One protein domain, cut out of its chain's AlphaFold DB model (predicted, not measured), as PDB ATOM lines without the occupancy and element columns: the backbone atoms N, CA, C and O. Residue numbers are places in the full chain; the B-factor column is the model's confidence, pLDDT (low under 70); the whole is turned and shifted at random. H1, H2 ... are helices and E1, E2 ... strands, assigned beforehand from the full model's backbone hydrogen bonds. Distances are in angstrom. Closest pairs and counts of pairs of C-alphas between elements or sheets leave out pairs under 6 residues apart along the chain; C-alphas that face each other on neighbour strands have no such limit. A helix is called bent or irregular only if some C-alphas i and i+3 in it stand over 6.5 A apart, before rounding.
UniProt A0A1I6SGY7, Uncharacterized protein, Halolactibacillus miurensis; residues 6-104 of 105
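Overview. This is residues 6 to 104 of the 105 residues of an uncharacterized protein of Halolactibacillus miurensis (UniProt A0A1I6SGY7). A small sheet of four strands makes one end of the domain and three helices, H2, H3 and H4, make the other, while the long helix H1 crosses one face of the sheet with its later part and reaches H4. H2 and H3 form a helical hairpin, H4 packs on H3 and H1, and residues 6 to 12 of H1 stick out. The printed part has 99 residues, with four named helices and four named strands that follow along the chain as H1 H2 H3 E1 E2 E3 E4 H4, and its class is mixed, helices and strands. The antiparallel sheet runs E1 E2 E3 E4. The whole is compact, with a radius of gyration of the C-alphas of 13.2 A and spans of 40 by 29 by 19 A.

Arrangement. H1, residues 6 to 26, is on one face of the sheet of E1, residues 60 to 64, E2, residues 70 to 74, E3, residues 77 to 80, and E4, residues 86 to 88, which makes two layers, helix on sheet. Its height over the sheet is 7.6 A, and it runs across the strands, at 70 degrees to E2 on the local plane. H2, residues 29 to 40, touches H1 only at the corner, and only just, with 3 pairs of C-alphas within 8 A; the closest are Leu 26 and Arg 32, 5.8 A. H3, residues 44 to 57, touches H2 in a hairpin at a shallow tilt of 14 degrees, opposite ways; the closest C-alphas are those of Ala 38 and Leu 47, 5.9 A. H3 only grazes the sheet, with residues 55 to 57. The strands form a meander, each the antiparallel neighbour of the one before: N 73 and O 60 are 2.8 A apart, N 72 and O 79 2.8 A, and N 78 and O 87 2.8 A, within hydrogen-bond range. H4, residues 91 to 103, touches H3 with residues 91 to 96 alone at a steep tilt of 59 degrees; the closest C-alphas are those of Phe 51 and Ala 91, 5.1 A. It touches H1 with residues 93 to 98 alone, about perpendicular at 81 degrees; the closest C-alphas are those of Ala 22 and Leu 94, 5.4 A. Every O i to N i+4 pair is within hydrogen-bond range in H1 and H3, against 6 of 8 in H2 and 8 of 9 in H4.

Along the chain. H1 runs 29.9 A from C-alpha 6 at (-49.411, 40.981, 16.144). H2 measures 17.2 A and is irregular, with C-alphas 30 and 33 7.2 A apart; H3 measures 20.2 A. E1 measures 10.3 A, E2 13.7 A from C-alpha 70 at (-41.971, 52.875, 34.097), E3 9.9 A and E4 6.7 A. H4 measures 18.7 A and ends at C-alpha 103, (-21.896, 47.463, 13.548).

Size, cuts and confidence. The two C-alphas farthest apart are those of Asn 41 and Asp 83, 40.6 A. The printed part has no cut, and its links between named elements are tight. Mean pLDDT of the printed part is 78.5; it is under 70 at residues 6 to 11, 29, 62, 66 to 68 and 102 to 104.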
ATOM      1  N   PHE A   6     -49.620  40.795  14.703       39.28
ATOM      2  CA  PHE A   6     -49.411  40.981  16.144       39.28
ATOM      3  C   PHE A   6     -48.067  40.418  16.622       39.28
ATOM      4  O   PHE A   6     -47.395  41.075  17.411       39.28
ATOM      5  N   ASP A   7     -47.623  39.286  16.071       48.62
ATOM      6  CA  ASP A   7     -46.317  38.698  16.403       48.62
ATOM      7  C   ASP A   7     -45.152  39.590  15.947       48.62
ATOM      8  O   ASP A   7     -44.126  39.675  16.623       48.62
ATOM      9  N   PHE A   8     -45.311  40.303  14.826       42.09
ATOM     10  CA  PHE A   8     -44.294  41.233  14.328       42.09
ATOM     11  C   PHE A   8     -44.146  42.456  15.241       42.09
ATOM     12  O   PHE A   8     -43.030  42.847  15.583       42.09
ATOM     13  N   LEU A   9     -45.274  43.015  15.696       49.91
ATOM     14  CA  LEU A   9     -45.292  44.128  16.645       49.91
ATOM     15  C   LEU A   9     -44.709  43.720  18.005       49.91
ATOM     16  O   LEU A   9     -43.920  44.473  18.570       49.91
ATOM     17  N   ASP A  10     -45.040  42.530  18.511       58.41
ATOM     18  CA  ASP A  10     -44.522  42.043  19.798       58.41
ATOM     19  C   ASP A  10     -43.014  41.724  19.727       58.41
ATOM     20  O   ASP A  10     -42.244  42.035  20.640       58.41
ATOM     21  N   THR A  11     -42.543  41.211  18.584       61.12
ATOM     22  CA  THR A  11     -41.108  40.981  18.347       61.12
ATOM     23  C   THR A  11     -40.318  42.295  18.322       61.12
ATOM     24  O   THR A  11     -39.256  42.383  18.948       61.12
ATOM     25  N   ASP A  12     -40.839  43.333  17.663       72.19
ATOM     26  CA  ASP A  12     -40.211  44.661  17.627       72.19
ATOM     27  C   ASP A  12     -40.249  45.364  18.992       72.19
ATOM     28  O   ASP A  12     -39.263  45.997  19.398       72.19
ATOM     29  N   VAL A  13     -41.341  45.208  19.748       76.94
ATOM     30  CA  VAL A  13     -41.440  45.715  21.124       76.94
ATOM     31  C   VAL A  13     -40.408  45.021  22.005       76.94
ATOM     32  O   VAL A  13     -39.605  45.710  22.644       76.94
ATOM     33  N   LYS A  14     -40.346  43.684  21.995       81.69
ATOM     34  CA  LYS A  14     -39.365  42.928  22.784       81.69
ATOM     35  C   LYS A  14     -37.935  43.316  22.416       81.69
ATOM     36  O   LYS A  14     -37.133  43.583  23.313       81.69
ATOM     37  N   LYS A  15     -37.606  43.410  21.124       83.06
ATOM     38  CA  LYS A  15     -36.281  43.858  20.667       83.06
ATOM     39  C   LYS A  15     -35.948  45.251  21.207       83.06
ATOM     40  O   LYS A  15     -34.875  45.435  21.778       83.06
ATOM     41  N   SER A  16     -36.891  46.188  21.132       82.50
ATOM     42  CA  SER A  16     -36.733  47.543  21.677       82.50
ATOM     43  C   SER A  16     -36.489  47.546  23.193       82.50
ATOM     44  O   SER A  16     -35.703  48.353  23.695       82.50
ATOM     45  N   LYS A  17     -37.108  46.623  23.948       83.81
ATOM     46  CA  LYS A  17     -36.834  46.446  25.387       83.81
ATOM     47  C   LYS A  17     -35.434  45.915  25.655       83.81
ATOM     48  O   LYS A  17     -34.741  46.454  26.516       83.81
ATOM     49  N   VAL A  18     -35.016  44.883  24.921       87.12
ATOM     50  CA  VAL A  18     -33.661  44.319  25.024       87.12
ATOM     51  C   VAL A  18     -32.626  45.397  24.712       87.12
ATOM     52  O   VAL A  18     -31.657  45.542  25.453       87.12
ATOM     53  N   GLU A  19     -32.857  46.202  23.676       85.88
ATOM     54  CA  GLU A  19     -32.020  47.348  23.322       85.88
ATOM     55  C   GLU A  19     -31.922  48.379  24.443       85.88
ATOM     56  O   GLU A  19     -30.826  48.834  24.772       85.88
ATOM     57  N   ALA A  20     -33.048  48.733  25.058       82.94
ATOM     58  CA  ALA A  20     -33.067  49.704  26.139       82.94
ATOM     59  C   ALA A  20     -32.323  49.183  27.385       82.94
ATOM     60  O   ALA A  20     -31.495  49.901  27.946       82.94
ATOM     61  N   VAL A  21     -32.530  47.917  27.768       83.69
ATOM     62  CA  VAL A  21     -31.789  47.283  28.875       83.69
ATOM     63  C   VAL A  21     -30.298  47.190  28.557       83.69
ATOM     64  O   VAL A  21     -29.472  47.544  29.397       83.69
ATOM     65  N   ALA A  22     -29.933  46.791  27.335       85.50
ATOM     66  CA  ALA A  22     -28.540  46.751  26.904       85.50
ATOM     67  C   ALA A  22     -27.887  48.135  27.004       85.50
ATOM     68  O   ALA A  22     -26.780  48.232  27.523       85.50
ATOM     69  N   LYS A  23     -28.574  49.208  26.587       81.12
ATOM     70  CA  LYS A  23     -28.080  50.590  26.717       81.12
ATOM     71  C   LYS A  23     -27.876  51.003  28.174       81.12
ATOM     72  O   LYS A  23     -26.824  51.546  28.483       81.12
ATOM     73  N   VAL A  24     -28.822  50.703  29.067       80.38
ATOM     74  CA  VAL A  24     -28.685  50.996  30.510       80.38
ATOM     75  C   VAL A  24     -27.502  50.248  31.127       80.38
ATOM     76  O   VAL A  24     -26.786  50.787  31.963       80.38
ATOM     77  N   ILE A  25     -27.262  49.007  30.710       80.44
ATOM     78  CA  ILE A  25     -26.087  48.251  31.149       80.44
ATOM     79  C   ILE A  25     -24.814  48.892  30.568       80.44
ATOM     80  O   ILE A  25     -23.856  49.131  31.294       80.44
ATOM     81  N   LEU A  26     -24.817  49.251  29.282       76.94
ATOM     82  CA  LEU A  26     -23.682  49.867  28.581       76.94
ATOM     83  C   LEU A  26     -23.275  51.248  29.123       76.94
ATOM     84  O   LEU A  26     -22.112  51.622  28.968       76.94
ATOM     85  N   THR A  27     -24.180  52.001  29.757       74.00
ATOM     86  CA  THR A  27     -23.834  53.276  30.415       74.00
ATOM     87  C   THR A  27     -23.053  53.086  31.715       74.00
ATOM     88  O   THR A  27     -22.516  54.057  32.243       74.00
ATOM     89  N   SER A  28     -22.941  51.860  32.232       75.38
ATOM     90  CA  SER A  28     -22.096  51.568  33.385       75.38
ATOM     91  C   SER A  28     -20.611  51.611  33.020       75.38
ATOM     92  O   SER A  28     -20.083  50.730  32.330       75.38
ATOM     93  N   ASP A  29     -19.905  52.597  33.574       66.62
ATOM     94  CA  ASP A  29     -18.462  52.785  33.373       66.62
ATOM     95  C   ASP A  29     -17.636  51.546  33.763       66.62
ATOM     96  O   ASP A  29     -16.610  51.253  33.148       66.62
ATOM     97  N   SER A  30     -18.114  50.758  34.733       72.31
ATOM     98  CA  SER A  30     -17.415  49.568  35.248       72.31
ATOM     99  C   SER A  30     -17.308  48.405  34.252       72.31
ATOM    100  O   SER A  30     -16.414  47.560  34.372       72.31
ATOM    101  N   ILE A  31     -18.199  48.350  33.258       74.81
ATOM    102  CA  ILE A  31     -18.231  47.282  32.250       74.81
ATOM    103  C   ILE A  31     -17.991  47.802  30.837       74.81
ATOM    104  O   ILE A  31     -17.618  47.011  29.972       74.81
ATOM    105  N   ARG A  32     -18.128  49.114  30.606       75.25
ATOM    106  CA  ARG A  32     -17.953  49.753  29.296       75.25
ATOM    107  C   ARG A  32     -16.621  49.383  28.642       75.25
ATOM    108  O   ARG A  32     -16.614  48.909  27.514       75.25
ATOM    109  N   GLY A  33     -15.510  49.484  29.376       75.81
ATOM    110  CA  GLY A  33     -14.185  49.120  28.852       75.81
ATOM    111  C   GLY A  33     -14.040  47.628  28.515       75.81
ATOM    112  O   GLY A  33     -13.429  47.272  27.508       75.81
ATOM    113  N   LYS A  34     -14.642  46.739  29.319       80.75
ATOM    114  CA  LYS A  34     -14.645  45.288  29.052       80.75
ATOM    115  C   LYS A  34     -15.513  44.949  27.838       80.75
ATOM    116  O   LYS A  34     -15.134  44.094  27.044       80.75
ATOM    117  N   LEU A  35     -16.647  45.635  27.691       76.25
ATOM    118  CA  LEU A  35     -17.570  45.486  26.570       76.25
ATOM    119  C   LEU A  35     -16.928  45.948  25.263       76.25
ATOM    120  O   LEU A  35     -16.881  45.153  24.327       76.25
ATOM    121  N   SER A  36     -16.351  47.155  25.217       77.69
ATOM    122  CA  SER A  36     -15.627  47.658  24.038       77.69
ATOM    123  C   SER A  36     -14.557  46.670  23.577       77.69
ATOM    124  O   SER A  36     -14.552  46.259  22.420       77.69
ATOM    125  N   LYS A  37     -13.736  46.171  24.508       82.38
ATOM    126  CA  LYS A  37     -12.689  45.191  24.202       82.38
ATOM    127  C   LYS A  37     -13.245  43.849  23.709       82.38
ATOM    128  O   LYS A  37     -12.685  43.242  22.800       82.38
ATOM    129  N   ALA A  38     -14.330  43.352  24.302       82.19
ATOM    130  CA  ALA A  38     -14.963  42.110  23.858       82.19
ATOM    131  C   ALA A  38     -15.580  42.253  22.455       82.19
ATOM    132  O   ALA A  38     -15.535  41.309  21.667       82.19
ATOM    133  N   ILE A  39     -16.100  43.435  22.120       76.50
ATOM    134  CA  ILE A  39     -16.665  43.739  20.799       76.50
ATOM    135  C   ILE A  39     -15.559  43.845  19.745       76.50
ATOM    136  O   ILE A  39     -15.661  43.190  18.707       76.50
ATOM    137  N   GLU A  40     -14.481  44.582  20.032       81.69
ATOM    138  CA  GLU A  40     -13.290  44.677  19.169       81.69
ATOM    139  C   GLU A  40     -12.717  43.292  18.846       81.69
ATOM    140  O   GLU A  40     -12.464  42.962  17.686       81.69
ATOM    141  N   ASN A  41     -12.606  42.436  19.864       83.25
ATOM    142  CA  ASN A  41     -12.099  41.073  19.715       83.25
ATOM    143  C   ASN A  41     -13.107  40.103  19.079       83.25
ATOM    144  O   ASN A  41     -12.801  38.919  18.933       83.25
ATOM    145  N   LYS A  42     -14.317  40.567  18.727       78.88
ATOM    146  CA  LYS A  42     -15.443  39.734  18.267       78.88
ATOM    147  C   LYS A  42     -15.738  38.565  19.223       78.88
ATOM    148  O   LYS A  42     -16.256  37.524  18.814       78.88
ATOM    149  N   ASP A  43     -15.436  38.740  20.509       85.19
ATOM    150  CA  ASP A  43     -15.608  37.730  21.546       85.19
ATOM    151  C   ASP A  43     -17.053  37.729  22.051       85.19
ATOM    152  O   ASP A  43     -17.400  38.237  23.123       85.19
ATOM    153  N   ARG A  44     -17.921  37.107  21.251       84.69
ATOM    154  CA  ARG A  44     -19.333  36.931  21.597       84.69
ATOM    155  C   ARG A  44     -19.514  36.200  22.930       84.69
ATOM    156  O   ARG A  44     -20.459  36.489  23.661       84.69
ATOM    157  N   LYS A  45     -18.638  35.248  23.264       87.00
ATOM    158  CA  LYS A  45     -18.744  34.476  24.512       87.00
ATOM    159  C   LYS A  45     -18.382  35.343  25.719       87.00
ATOM    160  O   LYS A  45     -19.096  35.296  26.722       87.00
ATOM    161  N   GLY A  46     -17.340  36.163  25.596       86.25
ATOM    162  CA  GLY A  46     -16.962  37.177  26.577       86.25
ATOM    163  C   GLY A  46     -18.078  38.187  26.821       86.25
ATOM    164  O   GLY A  46     -18.459  38.396  27.968       86.25
ATOM    165  N   LEU A  47     -18.688  38.717  25.756       86.50
ATOM    166  CA  LEU A  47     -19.863  39.597  25.839       86.50
ATOM    167  C   LEU A  47     -21.018  38.965  26.622       86.50
ATOM    168  O   LEU A  47     -21.546  39.581  27.545       86.50
ATOM    169  N   ILE A  48     -21.385  37.721  26.302       89.38
ATOM    170  CA  ILE A  48     -22.457  37.012  27.015       89.38
ATOM    171  C   ILE A  48     -22.123  36.870  28.502       89.38
ATOM    172  O   ILE A  48     -23.002  37.054  29.341       89.38
ATOM    173  N   ASN A  49     -20.879  36.538  28.846       88.69
ATOM    174  CA  ASN A  49     -20.471  36.404  30.244       88.69
ATOM    175  C   ASN A  49     -20.501  37.749  30.982       88.69
ATOM    176  O   ASN A  49     -21.031  37.806  32.088       88.69
ATOM    177  N   LEU A  50     -20.038  38.829  30.346       87.38
ATOM    178  CA  LEU A  50     -20.120  40.184  30.900       87.38
ATOM    179  C   LEU A  50     -21.566  40.599  31.158       87.38
ATOM    180  O   LEU A  50     -21.872  41.119  32.232       87.38
ATOM    181  N   PHE A  51     -22.474  40.323  30.219       87.94
ATOM    182  CA  PHE A  51     -23.894  40.567  30.442       87.94
ATOM    183  C   PHE A  51     -24.435  39.690  31.567       87.94
ATOM    184  O   PHE A  51     -25.086  40.226  32.447       87.94
ATOM    185  N   LYS A  52     -24.114  38.391  31.644       88.06
ATOM    186  CA  LYS A  52     -24.544  37.539  32.774       88.06
ATOM    187  C   LYS A  52     -24.098  38.080  34.133       88.06
ATOM    188  O   LYS A  52     -24.872  38.031  35.084       88.06
ATOM    189  N   GLU A  53     -22.863  38.558  34.240       85.94
ATOM    190  CA  GLU A  53     -22.344  39.175  35.467       85.94
ATOM    191  C   GLU A  53     -23.061  40.491  35.774       85.94
ATOM    192  O   GLU A  53     -23.490  40.717  36.907       85.94
ATOM    193  N   SER A  54     -23.267  41.318  34.747       83.19
ATOM    194  CA  SER A  54     -24.004  42.577  34.866       83.19
ATOM    195  C   SER A  54     -25.439  42.322  35.310       83.19
ATOM    196  O   SER A  54     -25.887  42.939  36.250       83.19
ATOM    197  N   MET A  55     -26.139  41.337  34.752       84.06
ATOM    198  CA  MET A  55     -27.503  40.965  35.151       84.06
ATOM    199  C   MET A  55     -27.624  40.557  36.622       84.06
ATOM    200  O   MET A  55     -28.662  40.759  37.236       84.06
ATOM    201  N   ARG A  56     -26.572  39.982  37.212       81.25
ATOM    202  CA  ARG A  56     -26.570  39.606  38.637       81.25
ATOM    203  C   ARG A  56     -26.402  40.795  39.578       81.25
ATOM    204  O   ARG A  56     -26.623  40.643  40.773       81.25
ATOM    205  N   THR A  57     -25.937  41.929  39.065       78.50
ATOM    206  CA  THR A  57     -25.466  43.067  39.869       78.50
ATOM    207  C   THR A  57     -26.219  44.354  39.555       78.50
ATOM    208  O   THR A  57     -26.515  45.135  40.453       78.50
ATOM    209  N   PHE A  58     -26.572  44.552  38.292       74.81
ATOM    210  CA  PHE A  58     -27.414  45.619  37.793       74.81
ATOM    211  C   PHE A  58     -28.873  45.197  37.877       74.81
ATOM    212  O   PHE A  58     -29.329  44.291  37.188       74.81
ATOM    213  N   GLY A  59     -29.605  45.917  38.712       75.44
ATOM    214  CA  GLY A  59     -31.044  46.062  38.611       75.44
ATOM    215  C   GLY A  59     -31.359  47.548  38.545       75.44
ATOM    216  O   GLY A  59     -30.596  48.378  39.047       75.44
ATOM    217  N   PHE A  60     -32.475  47.896  37.927       74.81
ATOM    218  CA  PHE A  60     -32.989  49.259  37.981       74.81
ATOM    219  C   PHE A  60     -34.472  49.230  38.307       74.81
ATOM    220  O   PHE A  60     -35.179  48.296  37.943       74.81
ATOM    221  N   ALA A  61     -34.951  50.264  38.986       76.94
ATOM    222  CA  ALA A  61     -36.361  50.439  39.276       76.94
ATOM    223  C   ALA A  61     -36.830  51.773  38.708       76.94
ATOM    224  O   ALA A  61     -36.114  52.773  38.777       76.94
ATOM    225  N   GLY A  62     -38.035  51.779  38.151       66.19
ATOM    226  CA  GLY A  62     -38.696  53.006  37.720       66.19
ATOM    227  C   GLY A  62     -38.074  53.705  36.507       66.19
ATOM    228  O   GLY A  62     -38.253  54.910  36.338       66.19
ATOM    229  N   HIS A  63     -37.321  52.988  35.673       72.38
ATOM    230  CA  HIS A  63     -36.652  53.580  34.519       72.38
ATOM    231  C   HIS A  63     -37.625  53.716  33.347       72.38
ATOM    232  O   HIS A  63     -38.310  52.757  32.979       72.38
ATOM    233  N   SER A  64     -37.684  54.899  32.734       70.81
ATOM    234  CA  SER A  64     -38.497  55.083  31.534       70.81
ATOM    235  C   SER A  64     -37.748  54.567  30.313       70.81
ATOM    236  O   SER A  64     -36.724  55.120  29.925       70.81
ATOM    237  N   LEU A  65     -38.252  53.492  29.705       70.75
ATOM    238  CA  LEU A  65     -37.683  52.936  28.478       70.75
ATOM    239  C   LEU A  65     -38.477  53.467  27.282       70.75
ATOM    240  O   LEU A  65     -39.602  53.022  27.056       70.75
ATOM    241  N   ASN A  66     -37.903  54.416  26.533       63.34
ATOM    242  CA  ASN A  66     -38.397  54.927  25.241       63.34
ATOM    243  C   ASN A  66     -39.914  55.210  25.180       63.34
ATOM    244  O   ASN A  66     -40.583  54.823  24.228       63.34
ATOM    245  N   GLY A  67     -40.483  55.852  26.204       62.25
ATOM    246  CA  GLY A  67     -41.904  56.235  26.208       62.25
ATOM    247  C   GLY A  67     -42.892  55.115  26.558       62.25
ATOM    248  O   GLY A  67     -44.085  55.375  26.680       62.25
ATOM    249  N   TYR A  68     -42.424  53.895  26.825       63.59
ATOM    250  CA  TYR A  68     -43.279  52.761  27.190       63.59
ATOM    251  C   TYR A  68     -43.616  52.683  28.692       63.59
ATOM    252  O   TYR A  68     -43.922  51.610  29.206       63.59
ATOM    253  N   GLY A  69     -43.526  53.787  29.432       73.06
ATOM    254  CA  GLY A  69     -43.815  53.807  30.870       73.06
ATOM    255  C   GLY A  69     -42.632  53.410  31.759       73.06
ATOM    256  O   GLY A  69     -41.477  53.497  31.348       73.06
ATOM    257  N   SER A  70     -42.938  53.057  33.009       83.12
ATOM    258  CA  SER A  70     -41.971  52.875  34.097       83.12
ATOM    259  C   SER A  70     -41.613  51.401  34.266       83.12
ATOM    260  O   SER A  70     -42.442  50.601  34.710       83.12
ATOM    261  N   TRP A  71     -40.383  51.037  33.915       84.19
ATOM    262  CA  TRP A  71     -39.907  49.660  33.916       84.19
ATOM    263  C   TRP A  71     -38.919  49.409  35.046       84.19
ATOM    264  O   TRP A  71     -38.077  50.248  35.373       84.19
ATOM    265  N   SER A  72     -39.016  48.221  35.622       85.06
ATOM    266  CA  SER A  72     -38.092  47.722  36.628       85.06
ATOM    267  C   SER A  72     -37.467  46.438  36.124       85.06
ATOM    268  O   SER A  72     -38.157  45.564  35.604       85.06
ATOM    269  N   TRP A  73     -36.160  46.327  36.265       84.31
ATOM    270  CA  TRP A  73     -35.392  45.183  35.826       84.31
ATOM    271  C   TRP A  73     -34.668  44.547  37.001       84.31
ATOM    272  O   TRP A  73     -33.981  45.237  37.761       84.31
ATOM    273  N   ASN A  74     -34.820  43.234  37.133       83.12
ATOM    274  CA  ASN A  74     -34.154  42.440  38.151       83.12
ATOM    275  C   ASN A  74     -33.681  41.118  37.545       83.12
ATOM    276  O   ASN A  74     -34.491  40.288  37.126       83.12
ATOM    277  N   GLY A  75     -32.364  40.914  37.489       82.69
ATOM    278  CA  GLY A  75     -31.794  39.685  36.954       82.69
ATOM    279  C   GLY A  75     -32.101  39.520  35.469       82.69
ATOM    280  O   GLY A  75     -31.483  40.139  34.609       82.69
ATOM    281  N   THR A  76     -33.050  38.641  35.161       86.25
ATOM    282  CA  THR A  76     -33.508  38.341  33.796       86.25
ATOM    283  C   THR A  76     -34.868  38.946  33.475       86.25
ATOM    284  O   THR A  76     -35.277  38.911  32.320       86.25
ATOM    285  N   GLU A  77     -35.588  39.477  34.461       89.12
ATOM    286  CA  GLU A  77     -36.981  39.892  34.296       89.12
ATOM    287  C   GLU A  77     -37.093  41.406  34.218       89.12
ATOM    288  O   GLU A  77     -36.672  42.134  35.120       89.12
ATOM    289  N   LEU A  78     -37.677  41.878  33.122       86.69
ATOM    290  CA  LEU A  78     -38.036  43.267  32.909       86.69
ATOM    291  C   LEU A  78     -39.549  43.402  33.067       86.69
ATOM    292  O   LEU A  78     -40.305  42.858  32.267       86.69
ATOM    293  N   LYS A  79     -39.983  44.140  34.084       89.00
ATOM    294  CA  LYS A  79     -41.387  44.291  34.460       89.00
ATOM    295  C   LYS A  79     -41.859  45.731  34.326       89.00
ATOM    296  O   LYS A  79     -41.203  46.657  34.805       89.00
ATOM    297  N   ASN A  80     -43.019  45.918  33.719       85.81
ATOM    298  CA  ASN A  80     -43.695  47.199  33.647       85.81
ATOM    299  C   ASN A  80     -44.484  47.434  34.935       85.81
ATOM    300  O   ASN A  80     -45.247  46.585  35.401       85.81
ATOM    301  N   SER A  81     -44.298  48.608  35.523       81.94
ATOM    302  CA  SER A  81     -44.931  48.970  36.790       81.94
ATOM    303  C   SER A  81     -46.407  49.356  36.624       81.94
ATOM    304  O   SER A  81     -47.117  49.434  37.621       81.94
ATOM    305  N   ARG A  82     -46.868  49.633  35.395       79.06
ATOM    306  CA  ARG A  82     -48.221  50.141  35.119       79.06
ATOM    307  C   ARG A  82     -49.238  49.039  34.836       79.06
ATOM    308  O   ARG A  82     -50.325  49.069  35.400       79.06
ATOM    309  N   ASP A  83     -48.910  48.121  33.939       82.44
ATOM    310  CA  ASP A  83     -49.805  47.058  33.454       82.44
ATOM    311  C   ASP A  83     -49.391  45.660  33.950       82.44
ATOM    312  O   ASP A  83     -50.162  44.712  33.827       82.44
ATOM    313  N   GLY A  84     -48.211  45.533  34.568       81.88
ATOM    314  CA  GLY A  84     -47.686  44.263  35.068       81.88
ATOM    315  C   GLY A  84     -47.035  43.383  34.000       81.88
ATOM    316  O   GLY A  84     -46.623  42.265  34.326       81.88
ATOM    317  N   GLU A  85     -46.903  43.872  32.765       85.44
ATOM    318  CA  GLU A  85     -46.250  43.159  31.669       85.44
ATOM    319  C   GLU A  85     -44.816  42.773  32.045       85.44
ATOM    320  O   GLU A  85     -44.080  43.562  32.642       85.44
ATOM    321  N   THR A  86     -44.418  41.540  31.727       86.38
ATOM    322  CA  THR A  86     -43.101  41.006  32.087       86.38
ATOM    323  C   THR A  86     -42.436  40.360  30.881       86.38
ATOM    324  O   THR A  86     -42.995  39.462  30.258       86.38
ATOM    325  N   TYR A  87     -41.205  40.778  30.603       86.06
ATOM    326  CA  TYR A  87     -40.348  40.205  29.575       86.06
ATOM    327  C   TYR A  87     -39.142  39.524  30.212       86.06
ATOM    328  O   TYR A  87     -38.416  40.122  31.008       86.06
ATOM    329  N   VAL A  88     -38.885  38.282  29.807       89.69
ATOM    330  CA  VAL A  88     -37.633  37.595  30.131       89.69
ATOM    331  C   VAL A  88     -36.593  37.973  29.083       89.69
ATOM    332  O   VAL A  88     -36.768  37.707  27.892       89.69
ATOM    333  N   ILE A  89     -35.516  38.598  29.543       89.06
ATOM    334  CA  ILE A  89     -34.377  39.025  28.739       89.06
ATOM    335  C   ILE A  89     -33.173  38.187  29.140       89.06
ATOM    336  O   ILE A  89     -32.803  38.107  30.313       89.06
ATOM    337  N   THR A  90     -32.532  37.567  28.156       90.62
ATOM    338  CA  THR A  90     -31.333  36.760  28.369       90.62
ATOM    339  C   THR A  90     -30.059  37.552  28.084       90.62
ATOM    340  O   THR A  90     -30.012  38.424  27.217       90.62
ATOM    341  N   ALA A  91     -28.958  37.170  28.738       88.06
ATOM    342  CA  ALA A  91     -27.632  37.719  28.436       88.06
ATOM    343  C   ALA A  91     -27.222  37.533  26.966       88.06
ATOM    344  O   ALA A  91     -26.433  38.308  26.434       88.06
ATOM    345  N   LYS A  92     -27.742  36.483  26.316       89.75
ATOM    346  CA  LYS A  92     -27.507  36.214  24.898       89.75
ATOM    347  C   LYS A  92     -28.163  37.280  24.022       89.75
ATOM    348  O   LYS A  92     -27.486  37.817  23.155       89.75
ATOM    349  N   GLU A  93     -29.431  37.596  24.278       89.44
ATOM    350  CA  GLU A  93     -30.158  38.651  23.558       89.44
ATOM    351  C   GLU A  93     -29.482  40.015  23.755       89.44
ATOM    352  O   GLU A  93     -29.264  40.731  22.780       89.44
ATOM    353  N   LEU A  94     -29.054  40.332  24.983       88.19
ATOM    354  CA  LEU A  94     -28.303  41.560  25.273       88.19
ATOM    355  C   LEU A  94     -26.978  41.630  24.503       88.19
ATOM    356  O   LEU A  94     -26.668  42.657  23.902       88.19
ATOM    357  N   ALA A  95     -26.211  40.537  24.477       87.94
ATOM    358  CA  ALA A  95     -24.953  40.466  23.738       87.94
ATOM    359  C   ALA A  95     -25.154  40.609  22.223       87.94
ATOM    360  O   ALA A  95     -24.400  41.328  21.570       87.94
ATOM    361  N   ASP A  96     -26.166  39.941  21.666       87.00
ATOM    362  CA  ASP A  96     -26.464  39.990  20.232       87.00
ATOM    363  C   ASP A  96     -26.870  41.404  19.797       87.00
ATOM    364  O   ASP A  96     -26.391  41.906  18.779       87.00
ATOM    365  N   VAL A  97     -27.679  42.085  20.609       86.25
ATOM    366  CA  VAL A  97     -28.064  43.479  20.380       86.25
ATOM    367  C   VAL A  97     -26.883  44.442  20.546       86.25
ATOM    368  O   VAL A  97     -26.684  45.312  19.700       86.25
ATOM    369  N   ALA A  98     -26.054  44.268  21.577       81.00
ATOM    370  CA  ALA A  98     -24.889  45.122  21.804       81.00
ATOM    371  C   ALA A  98     -23.867  45.051  20.656       81.00
ATOM    372  O   ALA A  98     -23.279  46.066  20.289       81.00
ATOM    373  N   ILE A  99     -23.693  43.875  20.044       79.56
ATOM    374  CA  ILE A  99     -22.872  43.718  18.833       79.56
ATOM    375  C   ILE A  99     -23.460  44.524  17.666       79.56
ATOM    376  O   ILE A  99     -22.705  45.099  16.882       79.56
ATOM    377  N   ASN A 100     -24.789  44.574  17.537       78.38
ATOM    378  CA  ASN A 100     -25.452  45.312  16.462       78.38
ATOM    379  C   ASN A 100     -25.353  46.832  16.636       78.38
ATOM    380  O   ASN A 100     -25.207  47.519  15.631       78.38
ATOM    381  N   PHE A 101     -25.357  47.353  17.869       70.12
ATOM    382  CA  PHE A 101     -25.172  48.791  18.114       70.12
ATOM    383  C   PHE A 101     -23.863  49.342  17.546       70.12
ATOM    384  O   PHE A 101     -23.825  50.494  17.149       70.12
ATOM    385  N   ILE A 102     -22.807  48.529  17.491       62.41
ATOM    386  CA  ILE A 102     -21.473  48.979  17.063       62.41
ATOM    387  C   ILE A 102     -21.197  48.645  15.594       62.41
ATOM    388  O   ILE A 102     -20.323  49.237  14.978       62.41
ATOM    389  N   LYS A 103     -21.950  47.713  14.999       57.97
ATOM    390  CA  LYS A 103     -21.896  47.463  13.548       57.97
ATOM    391  C   LYS A 103     -22.670  48.500  12.725       57.97
ATOM    392  O   LYS A 103     -22.556  48.466  11.504       57.97
ATOM    393  N   GLY A 104     -23.503  49.315  13.372       50.31
ATOM    394  CA  GLY A 104     -24.428  50.252  12.734       50.31
ATOM    395  C   GLY A 104     -24.094  51.737  12.901       50.31
ATOM    396  O   GLY A 104     -24.925  52.541  12.494       50.31
TER     397      GLY A 104